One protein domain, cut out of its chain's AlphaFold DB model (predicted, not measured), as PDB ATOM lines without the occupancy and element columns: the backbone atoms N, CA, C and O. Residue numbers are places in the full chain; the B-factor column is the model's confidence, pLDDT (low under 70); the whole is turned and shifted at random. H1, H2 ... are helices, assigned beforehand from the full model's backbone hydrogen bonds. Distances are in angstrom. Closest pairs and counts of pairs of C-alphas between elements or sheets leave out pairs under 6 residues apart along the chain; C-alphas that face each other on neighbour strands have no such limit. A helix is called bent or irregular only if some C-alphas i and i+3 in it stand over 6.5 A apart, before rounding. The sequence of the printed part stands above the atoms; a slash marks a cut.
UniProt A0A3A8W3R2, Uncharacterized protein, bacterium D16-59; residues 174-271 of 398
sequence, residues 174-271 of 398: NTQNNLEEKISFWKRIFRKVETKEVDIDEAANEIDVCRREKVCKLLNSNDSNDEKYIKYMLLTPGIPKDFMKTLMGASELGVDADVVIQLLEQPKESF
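What this domain is: This is residues 174 to 271 of the 398 residues of an uncharacterized protein of bacterium D16-59 (UniProt A0A3A8W3R2). Two long helices, H1 and H2, run side by side as a loose hairpin; shorter H3 folds back along residues 211 to 219 of H2, and H4 and H5 pack on H3. Residues 266 to 271 stick out. The printed part has 98 residues with five named helices, H1 to H5 in order, and no named strand: all helix, only just compact, close to loose, radius of gyration of the C-alphas 14.8 A, spans 46, 33 and 25 A.

How they stand to each other: Start with H1, residues 174 to 194, and H2, residues 200 to 219: they only just touch, with 3 pairs of C-alphas within 8 A, the closest Ile 189 and Ala 203, 6.9 A. With H3, residues 225 to 235, they form an up-and-down bundle, each running against the one before. H3, the hub, touches H4, residues 241 to 252, closest at C-alphas 226 and 251, 5.3 A. H3 touches H5, residues 257 to 264, at a steep tilt of 40 degrees, closest at C-alphas 225 and 257, 5.0 A. Every O i to N i+4 pair is within hydrogen-bond range in H2 to H5, and 16 of 17 in H1.

Where its parts are: Find C-alpha 174 at (3.389, 13.906, -4.282); from there H1 runs 31.9 A, irregular, with C-alphas 174 and 177 7.2 A apart. H2 runs 28.6 A; H5 ends at C-alpha 264 (12.429, 23.310, -23.688).

The domain as a whole: The printed part has no cut, and its four links are tight. Mean pLDDT is 73.1; residues 266 to 271 are among those under 70.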
ATOM      1  N   ASN A 174       2.010  13.432  -4.088       61.00
ATOM      2  CA  ASN A 174       3.389  13.906  -4.282       61.00
ATOM      3  C   ASN A 174       3.471  15.315  -4.905       61.00
ATOM      4  O   ASN A 174       4.521  15.957  -4.883       61.00
ATOM      5  N   THR A 175       2.362  15.822  -5.450       63.62
ATOM      6  CA  THR A 175       2.273  17.154  -6.073       63.62
ATOM      7  C   THR A 175       1.466  18.156  -5.246       63.62
ATOM      8  O   THR A 175       1.479  19.348  -5.552       63.62
ATOM      9  N   GLN A 176       0.816  17.709  -4.166       68.06
ATOM     10  CA  GLN A 176      -0.056  18.534  -3.332       68.06
ATOM     11  C   GLN A 176       0.682  19.734  -2.722       68.06
ATOM     12  O   GLN A 176       0.205  20.862  -2.833       68.06
ATOM     13  N   ASN A 177       1.881  19.519  -2.174       69.94
ATOM     14  CA  ASN A 177       2.696  20.603  -1.613       69.94
ATOM     15  C   ASN A 177       3.039  21.660  -2.677       69.94
ATOM     16  O   ASN A 177       2.919  22.857  -2.425       69.94
ATOM     17  N   ASN A 178       3.363  21.235  -3.905       68.12
ATOM     18  CA  ASN A 178       3.629  22.153  -5.019       68.12
ATOM     19  C   ASN A 178       2.389  22.974  -5.402       68.12
ATOM     20  O   ASN A 178       2.506  24.149  -5.752       68.12
ATOM     21  N   LEU A 179       1.196  22.382  -5.323       68.38
ATOM     22  CA  LEU A 179      -0.070  23.061  -5.606       68.38
ATOM     23  C   LEU A 179      -0.422  24.082  -4.516       68.38
ATOM     24  O   LEU A 179      -0.807  25.207  -4.835       68.38
ATOM     25  N   GLU A 180      -0.246  23.733  -3.242       72.75
ATOM     26  CA  GLU A 180      -0.466  24.637  -2.106       72.75
ATOM     27  C   GLU A 180       0.528  25.814  -2.112       72.75
ATOM     28  O   GLU A 180       0.138  26.979  -1.943       72.75
ATOM     29  N   GLU A 181       1.801  25.544  -2.411       72.00
ATOM     30  CA  GLU A 181       2.822  26.570  -2.642       72.00
ATOM     31  C   GLU A 181       2.481  27.468  -3.834       72.00
ATOM     32  O   GLU A 181       2.642  28.686  -3.766       72.00
ATOM     33  N   LYS A 182       1.984  26.895  -4.935       70.31
ATOM     34  CA  LYS A 182       1.570  27.666  -6.111       70.31
ATOM     35  C   LYS A 182       0.392  28.578  -5.766       70.31
ATOM     36  O   LYS A 182       0.441  29.768  -6.064       70.31
ATOM     37  N   ILE A 183      -0.639  28.074  -5.086       74.62
ATOM     38  CA  ILE A 183      -1.812  28.866  -4.678       74.62
ATOM     39  C   ILE A 183      -1.410  30.014  -3.744       74.62
ATOM     40  O   ILE A 183      -1.882  31.140  -3.914       74.62
ATOM     41  N   SER A 184      -0.556  29.749  -2.755       74.69
ATOM     42  CA  SER A 184      -0.082  30.778  -1.822       74.69
ATOM     43  C   SER A 184       0.795  31.825  -2.514       74.69
ATOM     44  O   SER A 184       0.607  33.022  -2.279       74.69
ATOM     45  N   PHE A 185       1.669  31.404  -3.432       75.06
ATOM     46  CA  PHE A 185       2.459  32.293  -4.280       75.06
ATOM     47  C   PHE A 185       1.571  33.220  -5.123       75.06
ATOM     48  O   PHE A 185       1.734  34.438  -5.066       75.06
ATOM     49  N   TRP A 186       0.570  32.676  -5.823       69.81
ATOM     50  CA  TRP A 186      -0.356  33.485  -6.623       69.81
ATOM     51  C   TRP A 186      -1.158  34.457  -5.765       69.81
ATOM     52  O   TRP A 186      -1.239  35.633  -6.104       69.81
ATOM     53  N   LYS A 187      -1.686  34.023  -4.613       77.88
ATOM     54  CA  LYS A 187      -2.388  34.920  -3.677       77.88
ATOM     55  C   LYS A 187      -1.509  36.085  -3.216       77.88
ATOM     56  O   LYS A 187      -2.018  37.186  -3.033       77.88
ATOM     57  N   ARG A 188      -0.206  35.855  -3.025       79.81
ATOM     58  CA  ARG A 188       0.755  36.902  -2.656       79.81
ATOM     59  C   ARG A 188       0.976  37.890  -3.800       79.81
ATOM     60  O   ARG A 188       0.917  39.090  -3.560       79.81
ATOM     61  N   ILE A 189       1.204  37.398  -5.017       76.06
ATOM     62  CA  ILE A 189       1.405  38.250  -6.197       76.06
ATOM     63  C   ILE A 189       0.142  39.063  -6.507       76.06
ATOM     64  O   ILE A 189       0.234  40.276  -6.662       76.06
ATOM     65  N   PHE A 190      -1.041  38.438  -6.505       73.19
ATOM     66  CA  PHE A 190      -2.308  39.140  -6.736       73.19
ATOM     67  C   PHE A 190      -2.539  40.261  -5.724       73.19
ATOM     68  O   PHE A 190      -2.899  41.361  -6.125       73.19
ATOM     69  N   ARG A 191      -2.245  40.028  -4.437       78.25
ATOM     70  CA  ARG A 191      -2.334  41.083  -3.418       78.25
ATOM     71  C   ARG A 191      -1.396  42.251  -3.703       78.25
ATOM     72  O   ARG A 191      -1.858  43.377  -3.635       78.25
ATOM     73  N   LYS A 192      -0.128  41.995  -4.047       76.88
ATOM     74  CA  LYS A 192       0.856  43.049  -4.368       76.88
ATOM     75  C   LYS A 192       0.432  43.901  -5.573       76.88
ATOM     76  O   LYS A 192       0.641  45.111  -5.583       76.88
ATOM     77  N   VAL A 193      -0.169  43.270  -6.584       73.75
ATOM     78  CA  VAL A 193      -0.684  43.958  -7.779       73.75
ATOM     79  C   VAL A 193      -1.952  44.755  -7.445       73.75
ATOM     80  O   VAL A 193      -2.073  45.911  -7.845       73.75
ATOM     81  N   GLU A 194      -2.876  44.189  -6.661       75.31
ATOM     82  CA  GLU A 194      -4.087  44.880  -6.188       75.31
ATOM     83  C   GLU A 194      -3.762  46.090  -5.297       75.31
ATOM     84  O   GLU A 194      -4.410  47.131  -5.411       75.31
ATOM     85  N   THR A 195      -2.738  45.987  -4.442       77.06
ATOM     86  CA  THR A 195      -2.263  47.088  -3.587       77.06
ATOM     87  C   THR A 195      -1.350  48.078  -4.315       77.06
ATOM     88  O   THR A 195      -0.956  49.076  -3.712       77.06
ATOM     89  N   LYS A 196      -1.060  47.858  -5.610       75.75
ATOM     90  CA  LYS A 196      -0.128  48.649  -6.441       75.75
ATOM     91  C   LYS A 196       1.287  48.761  -5.858       75.75
ATOM     92  O   LYS A 196       1.986  49.735  -6.123       75.75
ATOM     93  N   GLU A 197       1.709  47.780  -5.065       73.06
ATOM     94  CA  GLU A 197       3.075  47.708  -4.531       73.06
ATOM     95  C   GLU A 197       4.099  47.329  -5.607       73.06
ATOM     96  O   GLU A 197       5.272  47.662  -5.468       73.06
ATOM     97  N   VAL A 198       3.664  46.632  -6.662       73.94
ATOM     98  CA  VAL A 198       4.511  46.134  -7.756       73.94
ATOM     99  C   VAL A 198       3.791  46.354  -9.089       73.94
ATOM    100  O   VAL A 198       2.582  46.124  -9.182       73.94
ATOM    101  N   ASP A 199       4.524  46.794 -10.115       75.38
ATOM    102  CA  ASP A 199       3.994  46.931 -11.477       75.38
ATOM    103  C   ASP A 199       3.802  45.557 -12.151       75.38
ATOM    104  O   ASP A 199       4.422  44.562 -11.777       75.38
ATOM    105  N   ILE A 200       2.947  45.481 -13.169       71.06
ATOM    106  CA  ILE A 200       2.591  44.236 -13.866       71.06
ATOM    107  C   ILE A 200       3.834  43.568 -14.476       71.06
ATOM    108  O   ILE A 200       3.979  42.346 -14.391       71.06
ATOM    109  N   ASP A 201       4.749  44.351 -15.051       70.06
ATOM    110  CA  ASP A 201       5.986  43.829 -15.646       70.06
ATOM    111  C   ASP A 201       7.006  43.378 -14.582       70.06
ATOM    112  O   ASP A 201       7.725  42.398 -14.777       70.06
ATOM    113  N   GLU A 202       7.036  44.030 -13.419       73.75
ATOM    114  CA  GLU A 202       7.901  43.639 -12.299       73.75
ATOM    115  C   GLU A 202       7.381  42.364 -11.609       73.75
ATOM    116  O   GLU A 202       8.159  41.459 -11.294       73.75
ATOM    117  N   ALA A 203       6.059  42.218 -11.496       70.19
ATOM    118  CA  ALA A 203       5.415  40.986 -11.051       70.19
ATOM    119  C   ALA A 203       5.668  39.823 -12.028       70.19
ATOM    120  O   ALA A 203       5.932  38.704 -11.587       70.19
ATOM    121  N   ALA A 204       5.643  40.072 -13.342       66.75
ATOM    122  CA  ALA A 204       5.966  39.064 -14.355       66.75
ATOM    123  C   ALA A 204       7.418  38.567 -14.234       66.75
ATOM    124  O   ALA A 204       7.664  37.361 -14.273       66.75
ATOM    125  N   ASN A 205       8.366  39.476 -13.988       73.38
ATOM    126  CA  ASN A 205       9.765  39.117 -13.754       73.38
ATOM    127  C   ASN A 205       9.960  38.316 -12.450       73.38
ATOM    128  O   ASN A 205      10.706  37.335 -12.453       73.38
ATOM    129  N   GLU A 206       9.274  38.670 -11.348       74.50
ATOM    130  CA  GLU A 206       9.317  37.901 -10.084       74.50
ATOM    131  C   GLU A 206       8.801  36.462 -10.295       74.50
ATOM    132  O   GLU A 206       9.374  35.500  -9.772       74.50
ATOM    133  N   ILE A 207       7.752  36.298 -11.110       72.00
ATOM    134  CA  ILE A 207       7.201  34.989 -11.481       72.00
ATOM    135  C   ILE A 207       8.210  34.173 -12.293       72.00
ATOM    136  O   ILE A 207       8.457  33.014 -11.956       72.00
ATOM    137  N   ASP A 208       8.824  34.757 -13.321       71.38
ATOM    138  CA  ASP A 208       9.758  34.044 -14.199       71.38
ATOM    139  C   ASP A 208      11.066  33.655 -13.497       71.38
ATOM    140  O   ASP A 208      11.616  32.579 -13.749       71.38
ATOM    141  N   VAL A 209      11.565  34.495 -12.587       76.31
ATOM    142  CA  VAL A 209      12.713  34.155 -11.731       76.31
ATOM    143  C   VAL A 209      12.360  32.984 -10.814       76.31
ATOM    144  O   VAL A 209      13.069  31.977 -10.809       76.31
ATOM    145  N   CYS A 210      11.223  33.056 -10.116       77.69
ATOM    146  CA  CYS A 210      10.782  31.988  -9.217       77.69
ATOM    147  C   CYS A 210      10.526  30.666  -9.963       77.69
ATOM    148  O   CYS A 210      10.882  29.591  -9.474       77.69
ATOM    149  N   ARG A 211       9.949  30.729 -11.171       80.62
ATOM    150  CA  ARG A 211       9.732  29.564 -12.035       80.62
ATOM    151  C   ARG A 211      11.055  28.894 -12.399       80.62
ATOM    152  O   ARG A 211      11.182  27.692 -12.192       80.62
ATOM    153  N   ARG A 212      12.043  29.657 -12.882       76.12
ATOM    154  CA  ARG A 212      13.366  29.122 -13.252       76.12
ATOM    155  C   ARG A 212      14.065  28.464 -12.072       76.12
ATOM    156  O   ARG A 212      14.546  27.347 -12.207       76.12
ATOM    157  N   GLU A 213      14.049  29.093 -10.900       81.38
ATOM    158  CA  GLU A 213      14.611  28.491  -9.686       81.38
ATOM    159  C   GLU A 213      13.950  27.149  -9.343       81.38
ATOM    160  O   GLU A 213      14.631  26.196  -8.956       81.38
ATOM    161  N   LYS A 214      12.625  27.050  -9.499       80.94
ATOM    162  CA  LYS A 214      11.881  25.807  -9.267       80.94
ATOM    163  C   LYS A 214      12.157  24.748 -10.336       80.94
ATOM    164  O   LYS A 214      12.281  23.580  -9.982       80.94
ATOM    165  N   VAL A 215      12.320  25.132 -11.602       81.81
ATOM    166  CA  VAL A 215      12.704  24.213 -12.686       81.81
ATOM    167  C   VAL A 215      14.138  23.702 -12.499       81.81
ATOM    168  O   VAL A 215      14.370  22.503 -12.617       81.81
ATOM    169  N   CYS A 216      15.084  24.548 -12.082       79.00
ATOM    170  CA  CYS A 216      16.436  24.108 -11.716       79.00
ATOM    171  C   CYS A 216      16.420  23.105 -10.550       79.00
ATOM    172  O   CYS A 216      17.151  22.117 -10.562       79.00
ATOM    173  N   LYS A 217      15.578  23.341  -9.532       83.81
ATOM    174  CA  LYS A 217      15.393  22.400  -8.414       83.81
ATOM    175  C   LYS A 217      14.774  21.080  -8.875       83.81
ATOM    176  O   LYS A 217      15.177  20.036  -8.376       83.81
ATOM    177  N   LEU A 218      13.842  21.129  -9.826       83.75
ATOM    178  CA  LEU A 218      13.201  19.953 -10.410       83.75
ATOM    179  C   LEU A 218      14.181  19.096 -11.219       83.75
ATOM    180  O   LEU A 218      14.219  17.885 -11.062       83.75
ATOM    181  N   LEU A 219      15.026  19.715 -12.038       79.31
ATOM    182  CA  LEU A 219      16.044  18.995 -12.812       79.31
ATOM    183  C   LEU A 219      17.099  18.333 -11.918       79.31
ATOM    184  O   LEU A 219      17.731  17.353 -12.300       79.31
ATOM    185  N   ASN A 220      17.300  18.855 -10.707       78.38
ATOM    186  CA  ASN A 220      18.208  18.291  -9.710       78.38
ATOM    187  C   ASN A 220      17.523  17.354  -8.708       78.38
ATOM    188  O   ASN A 220      18.198  16.835  -7.818       78.38
ATOM    189  N   SER A 221      16.215  17.121  -8.832       79.38
ATOM    190  CA  SER A 221      15.512  16.178  -7.971       79.38
ATOM    191  C   SER A 221      15.716  14.733  -8.440       79.38
ATOM    192  O   SER A 221      15.933  14.452  -9.622       79.38
ATOM    193  N   ASN A 222      15.619  13.800  -7.490       76.81
ATOM    194  CA  ASN A 222      15.630  12.351  -7.732       76.81
ATOM    195  C   ASN A 222      14.227  11.809  -8.073       76.81
ATOM    196  O   ASN A 222      13.934  10.639  -7.833       76.81
ATOM    197  N   ASP A 223      13.350  12.669  -8.588       77.00
ATOM    198  CA  ASP A 223      11.985  12.302  -8.951       77.00
ATOM    199  C   ASP A 223      11.971  11.409 -10.204       77.00
ATOM    200  O   ASP A 223      12.891  11.465 -11.026       77.00
ATOM    201  N   SER A 224      10.921  10.598 -10.370       75.56
ATOM    202  CA  SER A 224      10.723   9.821 -11.601       75.56
ATOM    203  C   SER A 224      10.450  10.737 -12.799       75.56
ATOM    204  O   SER A 224       9.994  11.871 -12.630       75.56
ATOM    205  N   ASN A 225      10.682  10.241 -14.019       72.75
ATOM    206  CA  ASN A 225      10.423  11.004 -15.247       72.75
ATOM    207  C   ASN A 225       8.973  11.514 -15.296       72.75
ATOM    208  O   ASN A 225       8.747  12.699 -15.538       72.75
ATOM    209  N   ASP A 226       8.004  10.665 -14.952       74.88
ATOM    210  CA  ASP A 226       6.582  11.024 -14.901       74.88
ATOM    211  C   ASP A 226       6.302  12.151 -13.902       74.88
ATOM    212  O   ASP A 226       5.595  13.117 -14.202       74.88
ATOM    213  N   GLU A 227       6.894  12.071 -12.708       78.00
ATOM    214  CA  GLU A 227       6.756  13.125 -11.709       78.00
ATOM    215  C   GLU A 227       7.400  14.432 -12.169       78.00
ATOM    216  O   GLU A 227       6.836  15.501 -11.920       78.00
ATOM    217  N   LYS A 228       8.545  14.367 -12.857       79.31
ATOM    218  CA  LYS A 228       9.218  15.541 -13.419       79.31
ATOM    219  C   LYS A 228       8.374  16.207 -14.497       79.31
ATOM    220  O   LYS A 228       8.183  17.420 -14.429       79.31
ATOM    221  N   TYR A 229       7.783  15.448 -15.418       80.62
ATOM    222  CA  TYR A 229       6.873  16.001 -16.423       80.62
ATOM    223  C   TYR A 229       5.652  16.671 -15.789       80.62
ATOM    224  O   TYR A 229       5.328  17.808 -16.136       80.62
ATOM    225  N   ILE A 230       5.016  16.030 -14.803       81.12
ATOM    226  CA  ILE A 230       3.847  16.595 -14.112       81.12
ATOM    227  C   ILE A 230       4.228  17.864 -13.339       81.12
ATOM    228  O   ILE A 230       3.553  18.892 -13.447       81.12
ATOM    229  N   LYS A 231       5.324  17.833 -12.572       80.81
ATOM    230  CA  LYS A 231       5.819  18.999 -11.825       80.81
ATOM    231  C   LYS A 231       6.172  20.141 -12.781       80.81
ATOM    232  O   LYS A 231       5.810  21.282 -12.508       80.81
ATOM    233  N   TYR A 232       6.783  19.851 -13.927       82.06
ATOM    234  CA  TYR A 232       7.094  20.844 -14.953       82.06
ATOM    235  C   TYR A 232       5.835  21.485 -15.560       82.06
ATOM    236  O   TYR A 232       5.743  22.713 -15.616       82.06
ATOM    237  N   MET A 233       4.819  20.687 -15.912       78.75
ATOM    238  CA  MET A 233       3.520  21.197 -16.380       78.75
ATOM    239  C   MET A 233       2.852  22.116 -15.348       78.75
ATOM    240  O   MET A 233       2.232  23.119 -15.697       78.75
ATOM    241  N   LEU A 234       2.991  21.797 -14.057       76.38
ATOM    242  CA  LEU A 234       2.463  22.621 -12.973       76.38
ATOM    243  C   LEU A 234       3.272  23.905 -12.752       76.38
ATOM    244  O   LEU A 234       2.700  24.899 -12.302       76.38
ATOM    245  N   LEU A 235       4.571  23.918 -13.044       75.19
ATOM    246  CA  LEU A 235       5.425  25.093 -12.864       75.19
ATOM    247  C   LEU A 235       5.301  26.093 -14.015       75.19
ATOM    248  O   LEU A 235       5.377  27.297 -13.767       75.19
ATOM    249  N   THR A 236       5.061  25.626 -15.240       72.12
ATOM    250  CA  THR A 236       5.037  26.475 -16.439       72.12
ATOM    251  C   THR A 236       3.600  26.872 -16.817       72.12
ATOM    252  O   THR A 236       2.821  26.040 -17.285       72.12
ATOM    253  N   PRO A 237       3.195  28.141 -16.614       63.62
ATOM    254  CA  PRO A 237       1.845  28.595 -16.943       63.62
ATOM    255  C   PRO A 237       1.630  28.735 -18.459       63.62
ATOM    256  O   PRO A 237       2.520  29.157 -19.190       63.62
ATOM    257  N   GLY A 238       0.410  28.436 -18.920       61.88
ATOM    258  CA  GLY A 238      -0.026  28.671 -20.305       61.88
ATOM    259  C   GLY A 238       0.500  27.684 -21.345       61.88
ATOM    260  O   GLY A 238       0.519  28.008 -22.532       61.88
ATOM    261  N   ILE A 239       0.890  26.482 -20.919       68.12
ATOM    262  CA  ILE A 239       1.167  25.378 -21.837       68.12
ATOM    263  C   ILE A 239      -0.096  25.078 -22.677       68.12
ATOM    264  O   ILE A 239      -1.172  24.878 -22.108       68.12
ATOM    265  N   PRO A 240      -0.008  25.032 -24.021       70.69
ATOM    266  CA  PRO A 240      -1.143  24.655 -24.858       70.69
ATOM    267  C   PRO A 240      -1.492  23.170 -24.682       70.69
ATOM    268  O   PRO A 240      -0.616  22.339 -24.450       70.69
ATOM    269  N   LYS A 241      -2.779  22.823 -24.837       72.25
ATOM    270  CA  LYS A 241      -3.292  21.453 -24.633       72.25
ATOM    271  C   LYS A 241      -2.560  20.406 -25.477       72.25
ATOM    272  O   LYS A 241      -2.267  19.326 -24.979       72.25
ATOM    273  N   ASP A 242      -2.225  20.740 -26.718       67.56
ATOM    274  CA  ASP A 242      -1.513  19.830 -27.628       67.56
ATOM    275  C   ASP A 242      -0.088  19.539 -27.139       67.56
ATOM    276  O   ASP A 242       0.423  18.426 -27.245       67.56
ATOM    277  N   PHE A 243       0.522  20.519 -26.473       72.75
ATOM    278  CA  PHE A 243       1.837  20.354 -25.878       72.75
ATOM    279  C   PHE A 243       1.795  19.571 -24.557       72.75
ATOM    280  O   PHE A 243       2.711  18.802 -24.282       72.75
ATOM    281  N   MET A 244       0.705  19.665 -23.780       74.69
ATOM    282  CA  MET A 244       0.492  18.753 -22.643       74.69
ATOM    283  C   MET A 244       0.418  17.299 -23.111       74.69
ATOM    284  O   MET A 244       1.061  16.443 -22.512       74.69
ATOM    285  N   LYS A 245      -0.309  17.028 -24.206       76.06
ATOM    286  CA  LYS A 245      -0.379  15.683 -24.802       76.06
ATOM    287  C   LYS A 245       0.995  15.178 -25.231       76.06
ATOM    288  O   LYS A 245       1.310  14.021 -24.998       76.06
ATOM    289  N   THR A 246       1.821  16.051 -25.804       76.12
ATOM    290  CA  THR A 246       3.191  15.710 -26.216       76.12
ATOM    291  C   THR A 246       4.061  15.318 -25.020       76.12
ATOM    292  O   THR A 246       4.723  14.289 -25.054       76.12
ATOM    293  N   LEU A 247       4.026  16.093 -23.932       77.94
ATOM    294  CA  LEU A 247       4.780  15.786 -22.711       77.94
ATOM    295  C   LEU A 247       4.250  14.537 -21.984       77.94
ATOM    296  O   LEU A 247       5.034  13.781 -21.420       77.94
ATOM    297  N   MET A 248       2.937  14.294 -22.020       76.31
ATOM    298  CA  MET A 248       2.356  13.033 -21.547       76.31
ATOM    299  C   MET A 248       2.820  11.847 -22.399       76.31
ATOM    300  O   MET A 248       3.240  10.841 -21.845       76.31
ATOM    301  N   GLY A 249       2.835  11.982 -23.728       71.19
ATOM    302  CA  GLY A 249       3.368  10.955 -24.624       71.19
ATOM    303  C   GLY A 249       4.864  10.701 -24.406       71.19
ATOM    304  O   GLY A 249       5.310   9.562 -24.471       71.19
ATOM    305  N   ALA A 250       5.644  11.736 -24.074       73.19
ATOM    306  CA  ALA A 250       7.050  11.585 -23.685       73.19
ATOM    307  C   ALA A 250       7.214  10.771 -22.390       73.19
ATOM    308  O   ALA A 250       8.101   9.924 -22.306       73.19
ATOM    309  N   SER A 251       6.348  11.025 -21.402       73.81
ATOM    310  CA  SER A 251       6.273  10.274 -20.143       73.81
ATOM    311  C   SER A 251       5.904   8.809 -20.395       73.81
ATOM    312  O   SER A 251       6.612   7.922 -19.932       73.81
ATOM    313  N   GLU A 252       4.883   8.544 -21.213       72.25
ATOM    314  CA  GLU A 252       4.455   7.185 -21.582       72.25
ATOM    315  C   GLU A 252       5.541   6.398 -22.333       72.25
ATOM    316  O   GLU A 252       5.698   5.198 -22.121       72.25
ATOM    317  N   LEU A 253       6.325   7.075 -23.177       67.62
ATOM    318  CA  LEU A 253       7.467   6.489 -23.886       67.62
ATOM    319  C   LEU A 253       8.730   6.357 -23.012       67.62
ATOM    320  O   LEU A 253       9.748   5.861 -23.491       67.62
ATOM    321  N   GLY A 254       8.697   6.816 -21.755       66.56
ATOM    322  CA  GLY A 254       9.836   6.753 -20.837       66.56
ATOM    323  C   GLY A 254      11.014   7.650 -21.230       66.56
ATOM    324  O   GLY A 254      12.141   7.406 -20.798       66.56
ATOM    325  N   VAL A 255      10.779   8.687 -22.042       74.06
ATOM    326  CA  VAL A 255      11.826   9.614 -22.490       74.06
ATOM    327  C   VAL A 255      12.353  10.406 -21.295       74.06
ATOM    328  O   VAL A 255      11.564  10.920 -20.496       74.06
ATOM    329  N   ASP A 256      13.677  10.536 -21.186       73.56
ATOM    330  CA  ASP A 256      14.327  11.252 -20.086       73.56
ATOM    331  C   ASP A 256      13.794  12.688 -19.949       73.56
ATOM    332  O   ASP A 256      13.963  13.540 -20.829       73.56
ATOM    333  N   ALA A 257      13.139  12.939 -18.816       75.62
ATOM    334  CA  ALA A 257      12.524  14.218 -18.514       75.62
ATOM    335  C   ALA A 257      13.566  15.324 -18.344       75.62
ATOM    336  O   ALA A 257      13.276  16.472 -18.678       75.62
ATOM    337  N   ASP A 258      14.777  15.005 -17.873       74.06
ATOM    338  CA  ASP A 258      15.812  16.015 -17.662       74.06
ATOM    339  C   ASP A 258      16.275  16.613 -18.991       74.06
ATOM    340  O   ASP A 258      16.415  17.832 -19.103       74.06
ATOM    341  N   VAL A 259      16.437  15.771 -20.012       73.62
ATOM    342  CA  VAL A 259      16.831  16.185 -21.364       73.62
ATOM    343  C   VAL A 259      15.716  16.987 -22.027       73.62
ATOM    344  O   VAL A 259      15.953  18.080 -22.542       73.62
ATOM    345  N   VAL A 260      14.477  16.486 -21.976       74.94
ATOM    346  CA  VAL A 260      13.331  17.153 -22.610       74.94
ATOM    347  C   VAL A 260      13.059  18.513 -21.968       74.94
ATOM    348  O   VAL A 260      12.883  19.501 -22.676       74.94
ATOM    349  N   ILE A 261      13.070  18.603 -20.635       78.50
ATOM    350  CA  ILE A 261      12.848  19.868 -19.925       78.50
ATOM    351  C   ILE A 261      13.987  20.858 -20.212       78.50
ATOM    352  O   ILE A 261      13.709  22.028 -20.469       78.50
ATOM    353  N   GLN A 262      15.251  20.419 -20.240       72.88
ATOM    354  CA  GLN A 262      16.381  21.297 -20.576       72.88
ATOM    355  C   GLN A 262      16.271  21.878 -21.989       72.88
ATOM    356  O   GLN A 262      16.423  23.089 -22.154       72.88
ATOM    357  N   LEU A 263      15.942  21.051 -22.985       69.88
ATOM    358  CA  LEU A 263      15.752  21.498 -24.371       69.88
ATOM    359  C   LEU A 263      14.622  22.528 -24.501       69.88
ATOM    360  O   LEU A 263      14.709  23.462 -25.299       69.88
ATOM    361  N   LEU A 264      13.563  22.386 -23.700       74.12
ATOM    362  CA  LEU A 264      12.429  23.310 -23.688       74.12
ATOM    363  C   LEU A 264      12.729  24.638 -22.984       74.12
ATOM    364  O   LEU A 264      12.117  25.655 -23.312       74.12
ATOM    365  N   GLU A 265      13.668  24.646 -22.041       73.88
ATOM    366  CA  GLU A 265      14.132  25.847 -21.338       73.88
ATOM    367  C   GLU A 265      15.234  26.609 -22.098       73.88
ATOM    368  O   GLU A 265      15.720  27.638 -21.625       73.88
ATOM    369  N   GLN A 266      15.620  26.145 -23.291       66.62
ATOM    370  CA  GLN A 266      16.582  26.807 -24.172       66.62
ATOM    371  C   GLN A 266      15.864  27.579 -25.302       66.62
ATOM    372  O   GLN A 266      15.714  27.072 -26.409       66.62
ATOM    373  N   PRO A 267      15.453  28.852 -25.097       53.22
ATOM    374  CA  PRO A 267      14.766  29.660 -26.121       53.22
ATOM    375  C   PRO A 267      15.622  30.051 -27.327       53.22
ATOM    376  O   PRO A 267      15.095  30.631 -28.274       53.22
ATOM    377  N   LYS A 268      16.946  29.865 -27.257       49.41
ATOM    378  CA  LYS A 268      17.870  30.308 -28.315       49.41
ATOM    379  C   LYS A 268      17.761  29.445 -29.571       49.41
ATOM    380  O   LYS A 268      18.115  29.914 -30.648       49.41
ATOM    381  N   GLU A 269      17.250  28.229 -29.428       52.62
ATOM    382  CA  GLU A 269      17.008  27.306 -30.523       52.62
ATOM    383  C   GLU A 269      15.517  27.350 -30.861       52.62
ATOM    384  O   GLU A 269      14.658  26.752 -30.208       52.62
ATOM    385  N   SER A 270      15.181  28.138 -31.882       52.31
ATOM    386  CA  SER A 270      13.881  28.024 -32.537       52.31
ATOM    387  C   SER A 270      13.669  26.565 -32.957       52.31
ATOM    388  O   SER A 270      14.609  25.953 -33.452       52.31
ATOM    389  N   PHE A 271      12.444  26.050 -32.808       58.41
ATOM    390  CA  PHE A 271      11.992  24.702 -33.207       58.41
ATOM    391  C   PHE A 271      12.153  23.551 -32.199       58.41
ATOM    392  O   PHE A 271      11.598  22.489 -32.464       58.41
TER     393      PHE A 271